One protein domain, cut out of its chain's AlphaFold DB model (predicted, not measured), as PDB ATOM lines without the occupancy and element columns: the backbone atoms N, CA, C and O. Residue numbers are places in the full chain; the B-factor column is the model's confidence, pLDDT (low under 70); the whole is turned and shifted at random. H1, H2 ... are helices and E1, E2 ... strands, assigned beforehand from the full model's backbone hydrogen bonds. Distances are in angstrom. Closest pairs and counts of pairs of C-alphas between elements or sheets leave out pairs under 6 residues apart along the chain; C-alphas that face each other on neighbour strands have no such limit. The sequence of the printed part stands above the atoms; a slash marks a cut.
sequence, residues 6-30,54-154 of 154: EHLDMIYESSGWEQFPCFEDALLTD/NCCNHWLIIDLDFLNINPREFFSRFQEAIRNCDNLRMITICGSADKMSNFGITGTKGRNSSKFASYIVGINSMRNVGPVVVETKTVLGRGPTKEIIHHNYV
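AT A GLANCE: This is residues 6 to 30 and 54 to 154 of the 154 residues of an uncharacterized protein of Euryarchaeota archaeon (UniProt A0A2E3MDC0). A mixed four-stranded sheet, E1-E2-E3-E4, is the middle of three layers, with H1 and H2 over one face, H4 and H5 on the other, and H3 near H5. The 126 printed residues, of mixed class, include five named helices and four named strands, H1-H2-E1-H3-E2-H4-H5-E3-E4. The whole is compact: radius of gyration of the C-alphas 14.2 A, spans 44 by 32 by 29 A.

HOW THE PARTS SIT: E1, residues 59 to 63, is parallel to E2, 90 to 96, with N 62 and O 92 within hydrogen-bond range at 2.8 A. E3, 133 to 140, is parallel to E2, with N 93 and O 135 at 2.8 A. E4, 147 to 153, forms an antiparallel hairpin with E3, with N 136 and O 151 at 2.8 A. H1, 6 to 15, and H2, 21 to 29, lie over E3 on the same face. H4, 97 to 102, stands up from the opposite face at 50 degrees. H5, 114 to 125, is on the sheet, closest C-alphas 117 and 153, 6.0 A. H3, 71 to 84, is close to but not clearly touching H5, closest C-alphas 79 and 123, 7.3 A. E1-H3-E2 and E2-H4-H5-E3 are strand-helix-strand units, parallel strands joined through helices, with right-handed crossovers. Every O i to N i+4 pair is within hydrogen-bond range in H2, H3, H4 and H5; 5 of 6 in H1.

IN THESE COORDINATES: H1 begins at C-alpha 6 (-53.836, -15.698, -39.697) and E4 ends at C-alpha 153 (-44.779, -26.227, -41.838). E3 is 22.5 A long.

THE WHOLE: Residues 31 to 53 are cut out; C-alphas 30 and 54 are 27.8 A apart. The link H4 to H5 is long. Residues 6 to 21 and 54 to 55 have pLDDT under 70.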
ATOM      1  N   GLU A   6     -52.701 -14.913 -39.175       39.47
ATOM      2  CA  GLU A   6     -53.836 -15.698 -39.697       39.47
ATOM      3  C   GLU A   6     -53.485 -17.156 -40.069       39.47
ATOM      4  O   GLU A   6     -54.334 -18.041 -39.995       39.47
ATOM      5  N   HIS A   7     -52.239 -17.440 -40.471       42.69
ATOM      6  CA  HIS A   7     -51.792 -18.819 -40.715       42.69
ATOM      7  C   HIS A   7     -51.455 -19.547 -39.410       42.69
ATOM      8  O   HIS A   7     -51.557 -20.769 -39.371       42.69
ATOM      9  N   LEU A   8     -51.076 -18.823 -38.349       39.47
ATOM     10  CA  LEU A   8     -50.828 -19.409 -37.030       39.47
ATOM     11  C   LEU A   8     -52.129 -19.881 -36.377       39.47
ATOM     12  O   LEU A   8     -52.146 -20.982 -35.833       39.47
ATOM     13  N   ASP A   9     -53.225 -19.132 -36.512       39.44
ATOM     14  CA  ASP A   9     -54.534 -19.555 -35.990       39.44
ATOM     15  C   ASP A   9     -55.058 -20.811 -36.703       39.44
ATOM     16  O   ASP A   9     -55.529 -21.744 -36.054       39.44
ATOM     17  N   MET A  10     -54.847 -20.916 -38.024       42.16
ATOM     18  CA  MET A  10     -55.090 -22.168 -38.746       42.16
ATOM     19  C   MET A  10     -54.206 -23.310 -38.229       42.16
ATOM     20  O   MET A  10     -54.700 -24.425 -38.112       42.16
ATOM     21  N   ILE A  11     -52.929 -23.076 -37.897       46.69
ATOM     22  CA  ILE A  11     -52.028 -24.103 -37.333       46.69
ATOM     23  C   ILE A  11     -52.532 -24.592 -35.962       46.69
ATOM     24  O   ILE A  11     -52.507 -25.797 -35.708       46.69
ATOM     25  N   TYR A  12     -53.029 -23.699 -35.100       41.12
ATOM     26  CA  TYR A  12     -53.558 -24.075 -33.782       41.12
ATOM     27  C   TYR A  12     -54.900 -24.814 -33.876       41.12
ATOM     28  O   TYR A  12     -55.042 -25.874 -33.265       41.12
ATOM     29  N   GLU A  13     -55.850 -24.332 -34.685       42.16
ATOM     30  CA  GLU A  13     -57.162 -24.981 -34.848       42.16
ATOM     31  C   GLU A  13     -57.097 -26.297 -35.641       42.16
ATOM     32  O   GLU A  13     -57.839 -27.233 -35.342       42.16
ATOM     33  N   SER A  14     -56.204 -26.401 -36.634       44.69
ATOM     34  CA  SER A  14     -56.080 -27.605 -37.474       44.69
ATOM     35  C   SER A  14     -55.183 -28.687 -36.888       44.69
ATOM     36  O   SER A  14     -55.268 -29.832 -37.333       44.69
ATOM     37  N   SER A  15     -54.336 -28.360 -35.903       46.53
ATOM     38  CA  SER A  15     -53.480 -29.371 -35.290       46.53
ATOM     39  C   SER A  15     -54.302 -30.417 -34.552       46.53
ATOM     40  O   SER A  15     -54.065 -31.590 -34.782       46.53
ATOM     41  N   GLY A  16     -55.263 -30.063 -33.689       47.25
ATOM     42  CA  GLY A  16     -56.045 -31.041 -32.901       47.25
ATOM     43  C   GLY A  16     -55.204 -32.053 -32.091       47.25
ATOM     44  O   GLY A  16     -55.747 -32.925 -31.422       47.25
ATOM     45  N   TRP A  17     -53.877 -31.942 -32.137       47.84
ATOM     46  CA  TRP A  17     -52.893 -32.953 -31.765       47.84
ATOM     47  C   TRP A  17     -52.353 -32.733 -30.362       47.84
ATOM     48  O   TRP A  17     -51.953 -33.703 -29.721       47.84
ATOM     49  N   GLU A  18     -52.459 -31.507 -29.831       48.06
ATOM     50  CA  GLU A  18     -52.372 -31.270 -28.384       48.06
ATOM     51  C   GLU A  18     -53.437 -32.082 -27.608       48.06
ATOM     52  O   GLU A  18     -53.351 -32.210 -26.390       48.06
ATOM     53  N   GLN A  19     -54.423 -32.684 -28.294       49.56
ATOM     54  CA  GLN A  19     -55.474 -33.506 -27.688       49.56
ATOM     55  C   GLN A  19     -55.186 -35.020 -27.668       49.56
ATOM     56  O   GLN A  19     -55.987 -35.759 -27.092       49.56
ATOM     57  N   PHE A  20     -54.064 -35.516 -28.222       55.28
ATOM     58  CA  PHE A  20     -53.748 -36.959 -28.228       55.28
ATOM     59  C   PHE A  20     -52.452 -37.311 -27.476       55.28
ATOM     60  O   PHE A  20     -51.440 -37.637 -28.102       55.28
ATOM     61  N   PRO A  21     -52.498 -37.378 -26.127       62.53
ATOM     62  CA  PRO A  21     -51.379 -37.824 -25.291       62.53
ATOM     63  C   PRO A  21     -50.795 -39.182 -25.707       62.53
ATOM     64  O   PRO A  21     -49.606 -39.423 -25.536       62.53
ATOM     65  N   CYS A  22     -51.624 -40.061 -26.287       72.31
ATOM     66  CA  CYS A  22     -51.226 -41.408 -26.694       72.31
ATOM     67  C   CYS A  22     -50.095 -41.417 -27.729       72.31
ATOM     68  O   CYS A  22     -49.226 -42.275 -27.657       72.31
ATOM     69  N   PHE A  23     -50.089 -40.491 -28.692       76.19
ATOM     70  CA  PHE A  23     -49.161 -40.579 -29.823       76.19
ATOM     71  C   PHE A  23     -47.724 -40.253 -29.420       76.19
ATOM     72  O   PHE A  23     -46.788 -40.956 -29.788       76.19
ATOM     73  N   GLU A  24     -47.547 -39.204 -28.620       77.38
ATOM     74  CA  GLU A  24     -46.235 -38.841 -28.081       77.38
ATOM     75  C   GLU A  24     -45.755 -39.861 -27.056       77.38
ATOM     76  O   GLU A  24     -44.595 -40.263 -27.087       77.38
ATOM     77  N   ASP A  25     -46.661 -40.344 -26.209       81.56
ATOM     78  CA  ASP A  25     -46.380 -41.436 -25.284       81.56
ATOM     79  C   ASP A  25     -45.934 -42.701 -26.039       81.56
ATOM     80  O   ASP A  25     -44.921 -43.307 -25.687       81.56
ATOM     81  N   ALA A  26     -46.599 -43.063 -27.141       82.56
ATOM     82  CA  ALA A  26     -46.212 -44.191 -27.983       82.56
ATOM     83  C   ALA A  26     -44.815 -44.004 -28.602       82.56
ATOM     84  O   ALA A  26     -43.980 -44.903 -28.490       82.56
ATOM     85  N   LEU A  27     -44.510 -42.821 -29.151       82.25
ATOM     86  CA  LEU A  27     -43.176 -42.494 -29.685       82.25
ATOM     87  C   LEU A  27     -42.075 -42.555 -28.611       82.25
ATOM     88  O   LEU A  27     -40.980 -43.080 -28.844       82.25
ATOM     89  N   LEU A  28     -42.347 -42.034 -27.412       83.69
ATOM     90  CA  LEU A  28     -41.393 -42.053 -26.300       83.69
ATOM     91  C   LEU A  28     -41.172 -43.475 -25.771       83.69
ATOM     92  O   LEU A  28     -40.040 -43.845 -25.447       83.69
ATOM     93  N   THR A  29     -42.224 -44.288 -25.734       82.75
ATOM     94  CA  THR A  29     -42.198 -45.649 -25.173       82.75
ATOM     95  C   THR A  29     -41.928 -46.758 -26.196       82.75
ATOM     96  O   THR A  29     -41.946 -47.925 -25.815       82.75
ATOM     97  N   ASP A  30     -41.633 -46.418 -27.458       76.56
ATOM     98  CA  ASP A  30     -41.446 -47.376 -28.569       76.56
ATOM     99  C   ASP A  30     -42.649 -48.311 -28.783       76.56
ATOM    100  O   ASP A  30     -42.495 -49.467 -29.186       76.56
ATOM    101  N   ASN A  54     -55.092 -45.475 -52.290       56.31
ATOM    102  CA  ASN A  54     -56.474 -45.299 -51.843       56.31
ATOM    103  C   ASN A  54     -56.617 -44.589 -50.493       56.31
ATOM    104  O   ASN A  54     -57.744 -44.303 -50.090       56.31
ATOM    105  N   CYS A  55     -55.525 -44.300 -49.782       68.75
ATOM    106  CA  CYS A  55     -55.644 -43.626 -48.496       68.75
ATOM    107  C   CYS A  55     -55.714 -42.101 -48.668       68.75
ATOM    108  O   CYS A  55     -54.698 -41.407 -48.627       68.75
ATOM    109  N   CYS A  56     -56.931 -41.586 -48.872       76.19
ATOM    110  CA  CYS A  56     -57.233 -40.157 -48.852       76.19
ATOM    111  C   CYS A  56     -58.146 -39.815 -47.669       76.19
ATOM    112  O   CYS A  56     -59.371 -39.882 -47.767       76.19
ATOM    113  N   ASN A  57     -57.536 -39.423 -46.554       80.25
ATOM    114  CA  ASN A  57     -58.233 -38.925 -45.373       80.25
ATOM    115  C   ASN A  57     -57.830 -37.483 -45.068       80.25
ATOM    116  O   ASN A  57     -56.890 -36.942 -45.648       80.25
ATOM    117  N   HIS A  58     -58.548 -36.874 -44.125       81.50
ATOM    118  CA  HIS A  58     -58.252 -35.531 -43.638       81.50
ATOM    119  C   HIS A  58     -56.825 -35.403 -43.093       81.50
ATOM    120  O   HIS A  58     -56.224 -34.328 -43.135       81.50
ATOM    121  N   TRP A  59     -56.268 -36.513 -42.612       82.06
ATOM    122  CA  TRP A  59     -54.991 -36.525 -41.937       82.06
ATOM    123  C   TRP A  59     -54.188 -37.789 -42.268       82.06
ATOM    124  O   TRP A  59     -54.690 -38.916 -42.233       82.06
ATOM    125  N   LEU A  60     -52.930 -37.562 -42.641       84.94
ATOM    126  CA  LEU A  60     -51.929 -38.566 -42.969       84.94
ATOM    127  C   LEU A  60     -50.837 -38.620 -41.891       84.94
ATOM    128  O   LEU A  60     -50.283 -37.597 -41.507       84.94
ATOM    129  N   ILE A  61     -50.485 -39.812 -41.432       86.69
ATOM    130  CA  ILE A  61     -49.421 -40.063 -40.462       86.69
ATOM    131  C   ILE A  61     -48.358 -40.914 -41.140       86.69
ATOM    132  O   ILE A  61     -48.657 -41.938 -41.751       86.69
ATOM    133  N   ILE A  62     -47.112 -40.485 -41.028       88.12
ATOM    134  CA  ILE A  62     -45.952 -41.081 -41.675       88.12
ATOM    135  C   ILE A  62     -44.939 -41.421 -40.589       88.12
ATOM    136  O   ILE A  62     -44.460 -40.522 -39.903       88.12
ATOM    137  N   ASP A  63     -44.589 -42.699 -40.469       88.81
ATOM    138  CA  ASP A  63     -43.533 -43.157 -39.567       88.81
ATOM    139  C   ASP A  63     -42.307 -43.603 -40.374       88.81
ATOM    140  O   ASP A  63     -42.290 -44.658 -41.020       88.81
ATOM    141  N   LEU A  64     -41.271 -42.763 -40.368       89.62
ATOM    142  CA  LEU A  64     -40.058 -42.975 -41.156       89.62
ATOM    143  C   LEU A  64     -39.174 -44.112 -40.637       89.62
ATOM    144  O   LEU A  64     -38.331 -44.611 -41.396       89.62
ATOM    145  N   ASP A  65     -39.316 -44.510 -39.372       87.00
ATOM    146  CA  ASP A  65     -38.541 -45.625 -38.824       87.00
ATOM    147  C   ASP A  65     -39.005 -46.958 -39.418       87.00
ATOM    148  O   ASP A  65     -38.173 -47.829 -39.696       87.00
ATOM    149  N   PHE A  66     -40.301 -47.067 -39.717       83.38
ATOM    150  CA  PHE A  66     -40.922 -48.267 -40.284       83.38
ATOM    151  C   PHE A  66     -41.133 -48.199 -41.803       83.38
ATOM    152  O   PHE A  66     -41.439 -49.210 -42.439       83.38
ATOM    153  N   LEU A  67     -40.912 -47.036 -42.418       83.38
ATOM    154  CA  LEU A  67     -40.909 -46.880 -43.871       83.38
ATOM    155  C   LEU A  67     -39.656 -47.506 -44.495       83.38
ATOM    156  O   LEU A  67     -38.532 -47.021 -44.348       83.38
ATOM    157  N   ASN A  68     -39.860 -48.575 -45.265       82.50
ATOM    158  CA  ASN A  68     -38.796 -49.264 -45.994       82.50
ATOM    159  C   ASN A  68     -38.639 -48.740 -47.434       82.50
ATOM    160  O   ASN A  68     -38.679 -49.507 -48.396       82.50
ATOM    161  N   ILE A  69     -38.498 -47.420 -47.588       85.88
ATOM    162  CA  ILE A  69     -38.237 -46.769 -48.880       85.88
ATOM    163  C   ILE A  69     -37.098 -45.757 -48.758       85.88
ATOM    164  O   ILE A  69     -36.765 -45.285 -47.671       85.88
ATOM    165  N   ASN A  70     -36.488 -45.407 -49.886       90.06
ATOM    166  CA  ASN A  70     -35.439 -44.390 -49.922       90.06
ATOM    167  C   ASN A  70     -36.031 -42.961 -49.985       90.06
ATOM    168  O   ASN A  70     -37.176 -42.788 -50.411       90.06
ATOM    169  N   PRO A  71     -35.251 -41.913 -49.643       91.00
ATOM    170  CA  PRO A  71     -35.742 -40.533 -49.649       91.00
ATOM    171  C   PRO A  71     -36.292 -40.047 -50.994       91.00
ATOM    172  O   PRO A  71     -37.282 -39.322 -51.029       91.00
ATOM    173  N   ARG A  72     -35.684 -40.449 -52.118       89.94
ATOM    174  CA  ARG A  72     -36.136 -40.023 -53.452       89.94
ATOM    175  C   ARG A  72     -37.534 -40.558 -53.756       89.94
ATOM    176  O   ARG A  72     -38.386 -39.813 -54.232       89.94
ATOM    177  N   GLU A  73     -37.750 -41.839 -53.488       89.81
ATOM    178  CA  GLU A  73     -39.047 -42.485 -53.659       89.81
ATOM    179  C   GLU A  73     -40.092 -41.900 -52.706       89.81
ATOM    180  O   GLU A  73     -41.212 -41.613 -53.129       89.81
ATOM    181  N   PHE A  74     -39.705 -41.645 -51.453       91.12
ATOM    182  CA  PHE A  74     -40.569 -41.007 -50.465       91.12
ATOM    183  C   PHE A  74     -41.115 -39.671 -50.950       91.12
ATOM    184  O   PHE A  74     -42.327 -39.506 -50.974       91.12
ATOM    185  N   PHE A  75     -40.263 -38.743 -51.396       91.25
ATOM    186  CA  PHE A  75     -40.739 -37.426 -51.832       91.25
ATOM    187  C   PHE A  75     -41.628 -37.491 -53.078       91.25
ATOM    188  O   PHE A  75     -42.563 -36.702 -53.196       91.25
ATOM    189  N   SER A  76     -41.383 -38.446 -53.982       89.19
ATOM    190  CA  SER A  76     -42.269 -38.678 -55.130       89.19
ATOM    191  C   SER A  76     -43.666 -39.096 -54.666       89.19
ATOM    192  O   SER A  76     -44.659 -38.476 -55.045       89.19
ATOM    193  N   ARG A  77     -43.744 -40.103 -53.786       86.88
ATOM    194  CA  ARG A  77     -45.016 -40.609 -53.244       86.88
ATOM    195  C   ARG A  77     -45.716 -39.574 -52.364       86.88
ATOM    196  O   ARG A  77     -46.924 -39.406 -52.465       86.88
ATOM    197  N   PHE A  78     -44.960 -38.856 -51.537       89.00
ATOM    198  CA  PHE A  78     -45.440 -37.771 -50.678       89.00
ATOM    199  C   PHE A  78     -46.148 -36.688 -51.491       89.00
ATOM    200  O   PHE A  78     -47.277 -36.308 -51.189       89.00
ATOM    201  N   GLN A  79     -45.524 -36.255 -52.584       89.00
ATOM    202  CA  GLN A  79     -46.112 -35.279 -53.491       89.00
ATOM    203  C   GLN A  79     -47.367 -35.813 -54.197       89.00
ATOM    204  O   GLN A  79     -48.339 -35.072 -54.340       89.00
ATOM    205  N   GLU A  80     -47.368 -37.076 -54.631       85.50
ATOM    206  CA  GLU A  80     -48.550 -37.720 -55.224       85.50
ATOM    207  C   GLU A  80     -49.718 -37.790 -54.236       85.50
ATOM    208  O   GLU A  80     -50.844 -37.454 -54.597       85.50
ATOM    209  N   ALA A  81     -49.457 -38.152 -52.982       84.25
ATOM    210  CA  ALA A  81     -50.483 -38.259 -51.950       84.25
ATOM    211  C   ALA A  81     -51.163 -36.920 -51.654       84.25
ATOM    212  O   ALA A  81     -52.387 -36.849 -51.573       84.25
ATOM    213  N   ILE A  82     -50.376 -35.844 -51.562       86.56
ATOM    214  CA  ILE A  82     -50.908 -34.497 -51.320       86.56
ATOM    215  C   ILE A  82     -51.717 -33.993 -52.517       86.56
ATOM    216  O   ILE A  82     -52.738 -33.328 -52.337       86.56
ATOM    217  N   ARG A  83     -51.272 -34.310 -53.739       84.00
ATOM    218  CA  ARG A  83     -51.954 -33.911 -54.979       84.00
ATOM    219  C   ARG A  83     -53.261 -34.654 -55.209       84.00
ATOM    220  O   ARG A  83     -54.208 -34.050 -55.687       84.00
ATOM    221  N   ASN A  84     -53.294 -35.945 -54.895       83.88
ATOM    222  CA  ASN A  84     -54.438 -36.803 -55.200       83.88
ATOM    223  C   ASN A  84     -55.495 -36.811 -54.088       83.88
ATOM    224  O   ASN A  84     -56.554 -37.408 -54.274       83.88
ATOM    225  N   CYS A  85     -55.226 -36.178 -52.940       84.06
ATOM    226  CA  CYS A  85     -56.165 -36.118 -51.830       84.06
ATOM    227  C   CYS A  85     -56.618 -34.692 -51.512       84.06
ATOM    228  O   CYS A  85     -55.988 -33.955 -50.744       84.06
ATOM    229  N   ASP A  86     -57.784 -34.329 -52.043       86.31
ATOM    230  CA  ASP A  86     -58.384 -33.016 -51.809       86.31
ATOM    231  C   ASP A  86     -58.833 -32.815 -50.355       86.31
ATOM    232  O   ASP A  86     -58.842 -31.689 -49.853       86.31
ATOM    233  N   ASN A  87     -59.160 -33.906 -49.654       84.62
ATOM    234  CA  ASN A  87     -59.579 -33.875 -48.253       84.62
ATOM    235  C   ASN A  87     -58.406 -33.668 -47.281       84.62
ATOM    236  O   ASN A  87     -58.625 -33.265 -46.145       84.62
ATOM    237  N   LEU A  88     -57.161 -33.908 -47.708       85.88
ATOM    238  CA  LEU A  88     -56.001 -33.831 -46.821       85.88
ATOM    239  C   LEU A  88     -55.833 -32.408 -46.264       85.88
ATOM    240  O   LEU A  88     -55.914 -31.418 -46.998       85.88
ATOM    241  N   ARG A  89     -55.618 -32.281 -44.960       85.06
ATOM    242  CA  ARG A  89     -55.379 -30.997 -44.284       85.06
ATOM    243  C   ARG A  89     -54.180 -31.061 -43.354       85.06
ATOM    244  O   ARG A  89     -53.454 -30.078 -43.280       85.06
ATOM    245  N   MET A  90     -53.937 -32.214 -42.737       85.81
ATOM    246  CA  MET A  90     -52.817 -32.428 -41.822       85.81
ATOM    247  C   MET A  90     -51.936 -33.590 -42.277       85.81
ATOM    248  O   MET A  90     -52.431 -34.629 -42.720       85.81
ATOM    249  N   ILE A  91     -50.625 -33.442 -42.122       88.12
ATOM    250  CA  ILE A  91     -49.670 -34.534 -42.269       88.12
ATOM    251  C   ILE A  91     -48.714 -34.519 -41.093       88.12
ATOM    252  O   ILE A  91     -48.034 -33.527 -40.885       88.12
ATOM    253  N   THR A  92     -48.591 -35.630 -40.383       89.12
ATOM    254  CA  THR A  92     -47.610 -35.766 -39.304       89.12
ATOM    255  C   THR A  92     -46.535 -36.737 -39.732       89.12
ATOM    256  O   THR A  92     -46.823 -37.886 -40.060       89.12
ATOM    257  N   ILE A  93     -45.290 -36.276 -39.726       91.31
ATOM    258  CA  ILE A  93     -44.123 -37.090 -40.037       91.31
ATOM    259  C   ILE A  93     -43.317 -37.295 -38.766       91.31
ATOM    260  O   ILE A  93     -42.805 -36.344 -38.178       91.31
ATOM    261  N   CYS A  94     -43.187 -38.542 -38.351       91.12
ATOM    262  CA  CYS A  94     -42.475 -38.918 -37.144       91.12
ATOM    263  C   CYS A  94     -41.349 -39.903 -37.444       91.12
ATOM    264  O   CYS A  94     -41.315 -40.556 -38.492       91.12
ATOM    265  N   GLY A  95     -40.396 -39.952 -36.521       90.56
ATOM    266  CA  GLY A  95     -39.315 -40.921 -36.536       90.56
ATOM    267  C   GLY A  95     -38.097 -40.453 -35.750       90.56
ATOM    268  O   GLY A  95     -38.020 -39.322 -35.251       90.56
ATOM    269  N   SER A  96     -37.109 -41.331 -35.667       91.62
ATOM    270  CA  SER A  96     -35.821 -41.067 -35.044       91.62
ATOM    271  C   SER A  96     -35.078 -39.943 -35.763       91.62
ATOM    272  O   SER A  96     -35.163 -39.775 -36.983       91.62
ATOM    273  N   ALA A  97     -34.284 -39.175 -35.017       92.44
ATOM    274  CA  ALA A  97     -33.507 -38.076 -35.588       92.44
ATOM    275  C   ALA A  97     -32.583 -38.495 -36.741       92.44
ATOM    276  O   ALA A  97     -32.378 -37.710 -37.669       92.44
ATOM    277  N   ASP A  98     -32.073 -39.728 -36.717       91.81
ATOM    278  CA  ASP A  98     -31.255 -40.276 -37.799       91.81
ATOM    279  C   ASP A  98     -32.084 -40.462 -39.076       91.81
ATOM    280  O   ASP A  98     -31.662 -40.031 -40.152       91.81
ATOM    281  N   LYS A  99     -33.298 -41.025 -38.971       92.69
ATOM    282  CA  LYS A  99     -34.215 -41.135 -40.114       92.69
ATOM    283  C   LYS A  99     -34.667 -39.766 -40.595       92.69
ATOM    284  O   LYS A  99     -34.484 -39.455 -41.769       92.69
ATOM    285  N   MET A 100     -35.168 -38.914 -39.707       94.50
ATOM    286  CA  MET A 100     -35.638 -37.570 -40.064       94.50
ATOM    287  C   MET A 100     -34.547 -36.759 -40.786       94.50
ATOM    288  O   MET A 100     -34.820 -36.096 -41.792       94.50
ATOM    289  N   SER A 101     -33.287 -36.882 -40.342       93.88
ATOM    290  CA  SER A 101     -32.131 -36.268 -41.004       93.88
ATOM    291  C   SER A 101     -31.767 -36.930 -42.332       93.88
ATOM    292  O   SER A 101     -31.429 -36.221 -43.279       93.88
ATOM    293  N   ASN A 102     -31.838 -38.259 -42.438       93.81
ATOM    294  CA  ASN A 102     -31.569 -38.988 -43.682       93.81
ATOM    295  C   ASN A 102     -32.556 -38.618 -44.802       93.81
ATOM    296  O   ASN A 102     -32.171 -38.515 -45.966       93.81
ATOM    297  N   PHE A 103     -33.820 -38.366 -44.455       94.12
ATOM    298  CA  PHE A 103     -34.824 -37.867 -45.398       94.12
ATOM    299  C   PHE A 103     -34.728 -36.347 -45.630       94.12
ATOM    300  O   PHE A 103     -35.407 -35.816 -46.503       94.12
ATOM    301  N   GLY A 104     -33.871 -35.626 -44.898       93.06
ATOM    302  CA  GLY A 104     -33.701 -34.174 -45.031       93.06
ATOM    303  C   GLY A 104     -34.884 -33.346 -44.516       93.06
ATOM    304  O   GLY A 104     -34.968 -32.152 -44.822       93.06
ATOM    305  N   ILE A 105     -35.780 -33.974 -43.748       94.00
ATOM    306  CA  ILE A 105     -36.968 -33.357 -43.143       94.00
ATOM    307  C   ILE A 105     -36.564 -32.480 -41.960       94.00
ATOM    308  O   ILE A 105     -37.041 -31.356 -41.826       94.00
ATOM    309  N   THR A 106     -35.607 -32.942 -41.155       92.50
ATOM    310  CA  THR A 106     -34.938 -32.127 -40.135       92.50
ATOM    311  C   THR A 106     -33.429 -32.140 -40.343       92.50
ATOM    312  O   THR A 106     -32.880 -33.002 -41.020       92.50
ATOM    313  N   GLY A 107     -32.727 -31.182 -39.745       87.00
ATOM    314  CA  GLY A 107     -31.285 -31.255 -39.559       87.00
ATOM    315  C   GLY A 107     -30.895 -32.220 -38.435       87.00
ATOM    316  O   GLY A 107     -31.739 -32.776 -37.725       87.00
ATOM    317  N   THR A 108     -29.587 -32.366 -38.227       78.62
ATOM    318  CA  THR A 108     -29.030 -33.132 -37.108       78.62
ATOM    319  C   THR A 108     -29.564 -32.589 -35.777       78.62
ATOM    320  O   THR A 108     -29.600 -31.374 -35.569       78.62
ATOM    321  N   LYS A 109     -29.955 -33.492 -34.869       84.94
ATOM    322  CA  LYS A 109     -30.616 -33.176 -33.588       84.94
ATOM    323  C   LYS A 109     -32.009 -32.539 -33.722       84.94
ATOM    324  O   LYS A 109     -32.357 -31.671 -32.932       84.94
ATOM    325  N   GLY A 110     -32.779 -32.904 -34.749       82.88
ATOM    326  CA  GLY A 110     -34.166 -32.448 -34.892       82.88
ATOM    327  C   GLY A 110     -34.315 -30.951 -35.168       82.88
ATOM    328  O   GLY A 110     -35.385 -30.398 -34.955       82.88
ATOM    329  N   ARG A 111     -33.261 -30.266 -35.631       88.38
ATOM    330  CA  ARG A 111     -33.349 -28.849 -36.018       88.38
ATOM    331  C   ARG A 111     -34.226 -28.683 -37.254       88.38
ATOM    332  O   ARG A 111     -34.226 -29.540 -38.129       88.38
ATOM    333  N   ASN A 112     -34.899 -27.548 -37.376       86.06
ATOM    334  CA  ASN A 112     -35.711 -27.259 -38.551       86.06
ATOM    335  C   ASN A 112     -34.858 -27.267 -39.848       86.06
ATOM    336  O   ASN A 112     -33.745 -26.733 -39.873       86.06
ATOM    337  N   SER A 113     -35.367 -27.885 -40.920       91.00
ATOM    338  CA  SER A 113     -34.765 -27.889 -42.259       91.00
ATOM    339  C   SER A 113     -35.404 -26.818 -43.145       91.00
ATOM    340  O   SER A 113     -36.546 -26.954 -43.583       91.00
ATOM    341  N   SER A 114     -34.646 -25.772 -43.490       87.81
ATOM    342  CA  SER A 114     -35.114 -24.725 -44.415       87.81
ATOM    343  C   SER A 114     -35.453 -25.276 -45.802       87.81
ATOM    344  O   SER A 114     -36.386 -24.807 -46.447       87.81
ATOM    345  N   LYS A 115     -34.727 -26.306 -46.253       91.12
ATOM    346  CA  LYS A 115     -35.001 -26.990 -47.520       91.12
ATOM    347  C   LYS A 115     -36.360 -27.685 -47.494       91.12
ATOM    348  O   LYS A 115     -37.093 -27.599 -48.476       91.12
ATOM    349  N   PHE A 116     -36.688 -28.359 -46.390       93.19
ATOM    350  CA  PHE A 116     -37.983 -29.014 -46.232       93.19
ATOM    351  C   PHE A 116     -39.116 -27.988 -46.112       93.19
ATOM    352  O   PHE A 116     -40.121 -28.128 -46.799       93.19
ATOM    353  N   ALA A 117     -38.911 -26.898 -45.363       89.75
ATOM    354  CA  ALA A 117     -39.878 -25.801 -45.285       89.75
ATOM    355  C   ALA A 117     -40.229 -25.234 -46.671       89.75
ATOM    356  O   ALA A 117     -41.397 -25.174 -47.046       89.75
ATOM    357  N   SER A 118     -39.216 -24.895 -47.475       91.12
ATOM    358  CA  SER A 118     -39.421 -24.405 -48.845       91.12
ATOM    359  C   SER A 118     -40.113 -25.431 -49.746       91.12
ATOM    360  O   SER A 118     -40.863 -25.056 -50.645       91.12
ATOM    361  N   TYR A 119     -39.864 -26.723 -49.523       93.06
ATOM    362  CA  TYR A 119     -40.523 -27.798 -50.258       93.06
ATOM    363  C   TYR A 119     -42.027 -27.871 -49.941       93.06
ATOM    364  O   TYR A 119     -42.824 -27.972 -50.875       93.06
ATOM    365  N   ILE A 120     -42.422 -27.741 -48.668       91.81
ATOM    366  CA  ILE A 120     -43.839 -27.704 -48.263       91.81
ATOM    367  C   ILE A 120     -44.553 -26.477 -48.837       91.81
ATOM    368  O   ILE A 120     -45.596 -26.635 -49.470       91.81
ATOM    369  N   VAL A 121     -43.945 -25.291 -48.738       90.38
ATOM    370  CA  VAL A 121     -44.482 -24.058 -49.348       90.38
ATOM    371  C   VAL A 121     -44.699 -24.250 -50.853       90.38
ATOM    372  O   VAL A 121     -45.749 -23.901 -51.396       90.38
ATOM    373  N   GLY A 122     -43.722 -24.859 -51.535       89.81
ATOM    374  CA  GLY A 122     -43.823 -25.203 -52.952       89.81
ATOM    375  C   GLY A 122     -45.017 -26.112 -53.252       89.81
ATOM    376  O   GLY A 122     -45.787 -25.821 -54.166       89.81
ATOM    377  N   ILE A 123     -45.217 -27.175 -52.470       87.69
ATOM    378  CA  ILE A 123     -46.379 -28.063 -52.623       87.69
ATOM    379  C   ILE A 123     -47.694 -27.309 -52.413       87.69
ATOM    380  O   ILE A 123     -48.591 -27.428 -53.250       87.69
ATOM    381  N   ASN A 124     -47.801 -26.514 -51.348       88.44
ATOM    382  CA  ASN A 124     -49.026 -25.788 -51.014       88.44
ATOM    383  C   ASN A 124     -49.397 -24.738 -52.059       88.44
ATOM    384  O   ASN A 124     -50.567 -24.625 -52.414       88.44
ATOM    385  N   SER A 125     -48.412 -24.053 -52.647       87.50
ATOM    386  CA  SER A 125     -48.654 -23.114 -53.751       87.50
ATOM    387  C   SER A 125     -49.249 -23.764 -55.010       87.50
ATOM    388  O   SER A 125     -49.880 -23.082 -55.812       87.50
ATOM    389  N   MET A 126     -49.066 -25.076 -55.193       84.31
ATOM    390  CA  MET A 126     -49.616 -25.825 -56.330       84.31
ATOM    391  C   MET A 126     -50.993 -26.433 -56.034       84.31
ATOM    392  O   MET A 126     -51.557 -27.113 -56.896       84.31
ATOM    393  N   ARG A 127     -51.513 -26.267 -54.814       85.31
ATOM    394  CA  ARG A 127     -52.694 -26.983 -54.338       85.31
ATOM    395  C   ARG A 127     -53.951 -26.124 -54.469       85.31
ATOM    396  O   ARG A 127     -54.049 -25.051 -53.889       85.31
ATOM    397  N   ASN A 128     -54.945 -26.633 -55.196       82.00
ATOM    398  CA  ASN A 128     -56.166 -25.880 -55.518       82.00
ATOM    399  C   ASN A 128     -57.210 -25.850 -54.388       82.00
ATOM    400  O   ASN A 128     -58.138 -25.050 -54.431       82.00
ATOM    401  N   VAL A 129     -57.086 -26.729 -53.392       83.50
ATOM    402  CA  VAL A 129     -58.100 -26.963 -52.345       83.50
ATOM    403  C   VAL A 129     -57.708 -26.403 -50.972       83.50
ATOM    404  O   VAL A 129     -58.320 -26.755 -49.963       83.50
ATOM    405  N   GLY A 130     -56.680 -25.552 -50.936       82.56
ATOM    406  CA  GLY A 130     -56.098 -24.977 -49.721       82.56
ATOM    407  C   GLY A 130     -54.794 -25.661 -49.284       82.56
ATOM    408  O   GLY A 130     -54.457 -26.738 -49.791       82.56
ATOM    409  N   PRO A 131     -54.035 -25.046 -48.363       86.50
ATOM    410  CA  PRO A 131     -52.762 -25.589 -47.897       86.50
ATOM    411  C   PRO A 131     -52.954 -26.851 -47.038       86.50
ATOM    412  O   PRO A 131     -54.014 -27.067 -46.448       86.50
ATOM    413  N   VAL A 132     -51.925 -27.697 -46.983       86.88
ATOM    414  CA  VAL A 132     -51.751 -28.713 -45.939       86.88
ATOM    415  C   VAL A 132     -50.811 -28.185 -44.865       86.88
ATOM    416  O   VAL A 132     -49.811 -27.538 -45.174       86.88
ATOM    417  N   VAL A 133     -51.103 -28.507 -43.615       88.62
ATOM    418  CA  VAL A 133     -50.156 -28.348 -42.514       88.62
ATOM    419  C   VAL A 133     -49.344 -29.632 -42.414       88.62
ATOM    420  O   VAL A 133     -49.905 -30.728 -42.414       88.62
ATOM    421  N   VAL A 134     -48.021 -29.503 -42.360       89.19
ATOM    422  CA  VAL A 134     -47.116 -30.625 -42.110       89.19
ATOM    423  C   VAL A 134     -46.458 -30.427 -40.756       89.19
ATOM    424  O   VAL A 134     -45.706 -29.478 -40.562       89.19
ATOM    425  N   GLU A 135     -46.728 -31.331 -39.830       89.75
ATOM    426  CA  GLU A 135     -46.073 -31.428 -38.535       89.75
ATOM    427  C   GLU A 135     -44.936 -32.454 -38.610       89.75
ATOM    428  O   GLU A 135     -45.063 -33.512 -39.235       89.75
ATOM    429  N   THR A 136     -43.821 -32.173 -37.941       90.94
ATOM    430  CA  THR A 136     -42.760 -33.152 -37.706       90.94
ATOM    431  C   THR A 136     -42.586 -33.422 -36.218       90.94
ATOM    432  O   THR A 136     -42.532 -32.490 -35.421       90.94
ATOM    433  N   LYS A 137     -42.474 -34.705 -35.850       90.94
ATOM    434  CA  LYS A 137     -42.194 -35.174 -34.484       90.94
ATOM    435  C   LYS A 137     -40.913 -36.002 -34.485       90.94
ATOM    436  O   LYS A 137     -40.927 -37.196 -34.786       90.94
ATOM    437  N   THR A 138     -39.790 -35.356 -34.185       91.88
ATOM    438  CA  THR A 138     -38.474 -36.005 -34.200       91.88
ATOM    439  C   THR A 138     -38.110 -36.515 -32.816       91.88
ATOM    440  O   THR A 138     -37.954 -35.718 -31.892       91.88
ATOM    441  N   VAL A 139     -37.890 -37.824 -32.693       91.75
ATOM    442  CA  VAL A 139     -37.436 -38.444 -31.442       91.75
ATOM    443  C   VAL A 139     -35.916 -38.312 -31.321       91.75
ATOM    444  O   VAL A 139     -35.155 -38.799 -32.169       91.75
ATOM    445  N   LEU A 140     -35.467 -37.649 -30.257       91.38
ATOM    446  CA  LEU A 140     -34.066 -37.560 -29.850       91.38
ATOM    447  C   LEU A 140     -33.796 -38.425 -28.628       91.38
ATOM    448  O   LEU A 140     -34.702 -38.743 -27.871       91.38
ATOM    449  N   GLY A 141     -32.524 -38.766 -28.411       86.12
ATOM    450  CA  GLY A 141     -32.104 -39.524 -27.234       86.12
ATOM    451  C   GLY A 141     -32.451 -41.012 -27.312       86.12
ATOM    452  O   GLY A 141     -32.818 -41.538 -28.364       86.12
ATOM    453  N   ARG A 142     -32.246 -41.724 -26.199       80.94
ATOM    454  CA  ARG A 142     -32.540 -43.161 -26.065       80.94
ATOM    455  C   ARG A 142     -32.994 -43.466 -24.640       80.94
ATOM    456  O   ARG A 142     -32.461 -42.901 -23.688       80.94
ATOM    457  N   GLY A 143     -33.928 -44.404 -24.496       80.44
ATOM    458  CA  GLY A 143     -34.456 -44.809 -23.193       80.44
ATOM    459  C   GLY A 143     -34.974 -43.608 -22.383       80.44
ATOM    460  O   GLY A 143     -35.786 -42.850 -22.902       80.44
ATOM    461  N   PRO A 144     -34.502 -43.393 -21.142       79.62
ATOM    462  CA  PRO A 144     -35.050 -42.372 -20.245       79.62
ATOM    463  C   PRO A 144     -34.721 -40.928 -20.649       79.62
ATOM    464  O   PRO A 144     -35.269 -40.004 -20.059       79.62
ATOM    465  N   THR A 145     -33.819 -40.711 -21.613       85.00
ATOM    466  CA  THR A 145     -33.472 -39.370 -22.117       85.00
ATOM    467  C   THR A 145     -34.176 -39.030 -23.422       85.00
ATOM    468  O   THR A 145     -33.772 -38.089 -24.106       85.00
ATOM    469  N   LYS A 146     -35.180 -39.823 -23.812       87.50
ATOM    470  CA  LYS A 146     -35.949 -39.529 -25.009       87.50
ATOM    471  C   LYS A 146     -36.739 -38.239 -24.856       87.50
ATOM    472  O   LYS A 146     -37.388 -38.015 -23.840       87.50
ATOM    473  N   GLU A 147     -36.715 -37.443 -25.909       89.25
ATOM    474  CA  GLU A 147     -37.509 -36.228 -26.043       89.25
ATOM    475  C   GLU A 147     -38.019 -36.112 -27.480       89.25
ATOM    476  O   GLU A 147     -37.418 -36.666 -28.406       89.25
ATOM    477  N   ILE A 148     -39.124 -35.392 -27.666       87.75
ATOM    478  CA  ILE A 148     -39.677 -35.108 -28.989       87.75
ATOM    479  C   ILE A 148     -39.454 -33.630 -29.296       87.75
ATOM    480  O   ILE A 148     -39.775 -32.755 -28.494       87.75
ATOM    481  N   ILE A 149     -38.898 -33.354 -30.475       89.62
ATOM    482  CA  ILE A 149     -38.851 -32.004 -31.036       89.62
ATOM    483  C   ILE A 149     -39.920 -31.874 -32.112       89.62
ATOM    484  O   ILE A 149     -39.970 -32.681 -33.043       89.62
ATOM    485  N   HIS A 150     -40.710 -30.807 -31.997       88.31
ATOM    486  CA  HIS A 150     -41.834 -30.501 -32.871       88.31
ATOM    487  C   HIS A 150     -41.518 -29.329 -33.798       88.31
ATOM    488  O   HIS A 150     -40.971 -28.316 -33.353       88.31
ATOM    489  N   HIS A 151     -41.905 -29.441 -35.071       86.94
ATOM    490  CA  HIS A 151     -41.967 -28.306 -35.999       86.94
ATOM    491  C   HIS A 151     -43.229 -28.378 -36.847       86.94
ATOM    492  O   HIS A 151     -43.633 -29.461 -37.253       86.94
ATOM    493  N   ASN A 152     -43.778 -27.216 -37.190       85.19
ATOM    494  CA  ASN A 152     -44.908 -27.092 -38.105       85.19
ATOM    495  C   ASN A 152     -44.491 -26.337 -39.370       85.19
ATOM    496  O   ASN A 152     -43.713 -25.379 -39.311       85.19
ATOM    497  N   TYR A 153     -45.028 -26.771 -40.507       84.06
ATOM    498  CA  TYR A 153     -44.779 -26.227 -41.838       84.06
ATOM    499  C   TYR A 153     -46.109 -25.999 -42.560       84.06
ATOM    500  O   TYR A 153     -46.973 -26.874 -42.546       84.06
ATOM    501  N   VAL A 154     -46.245 -24.843 -43.215       79.31
ATOM    502  CA  VAL A 154     -47.380 -24.450 -44.067       79.31
ATOM    503  C   VAL A 154     -46.836 -23.745 -45.301       79.31
ATOM    504  O   VAL A 154     -45.806 -23.048 -45.164       79.31
TER     505      VAL A 154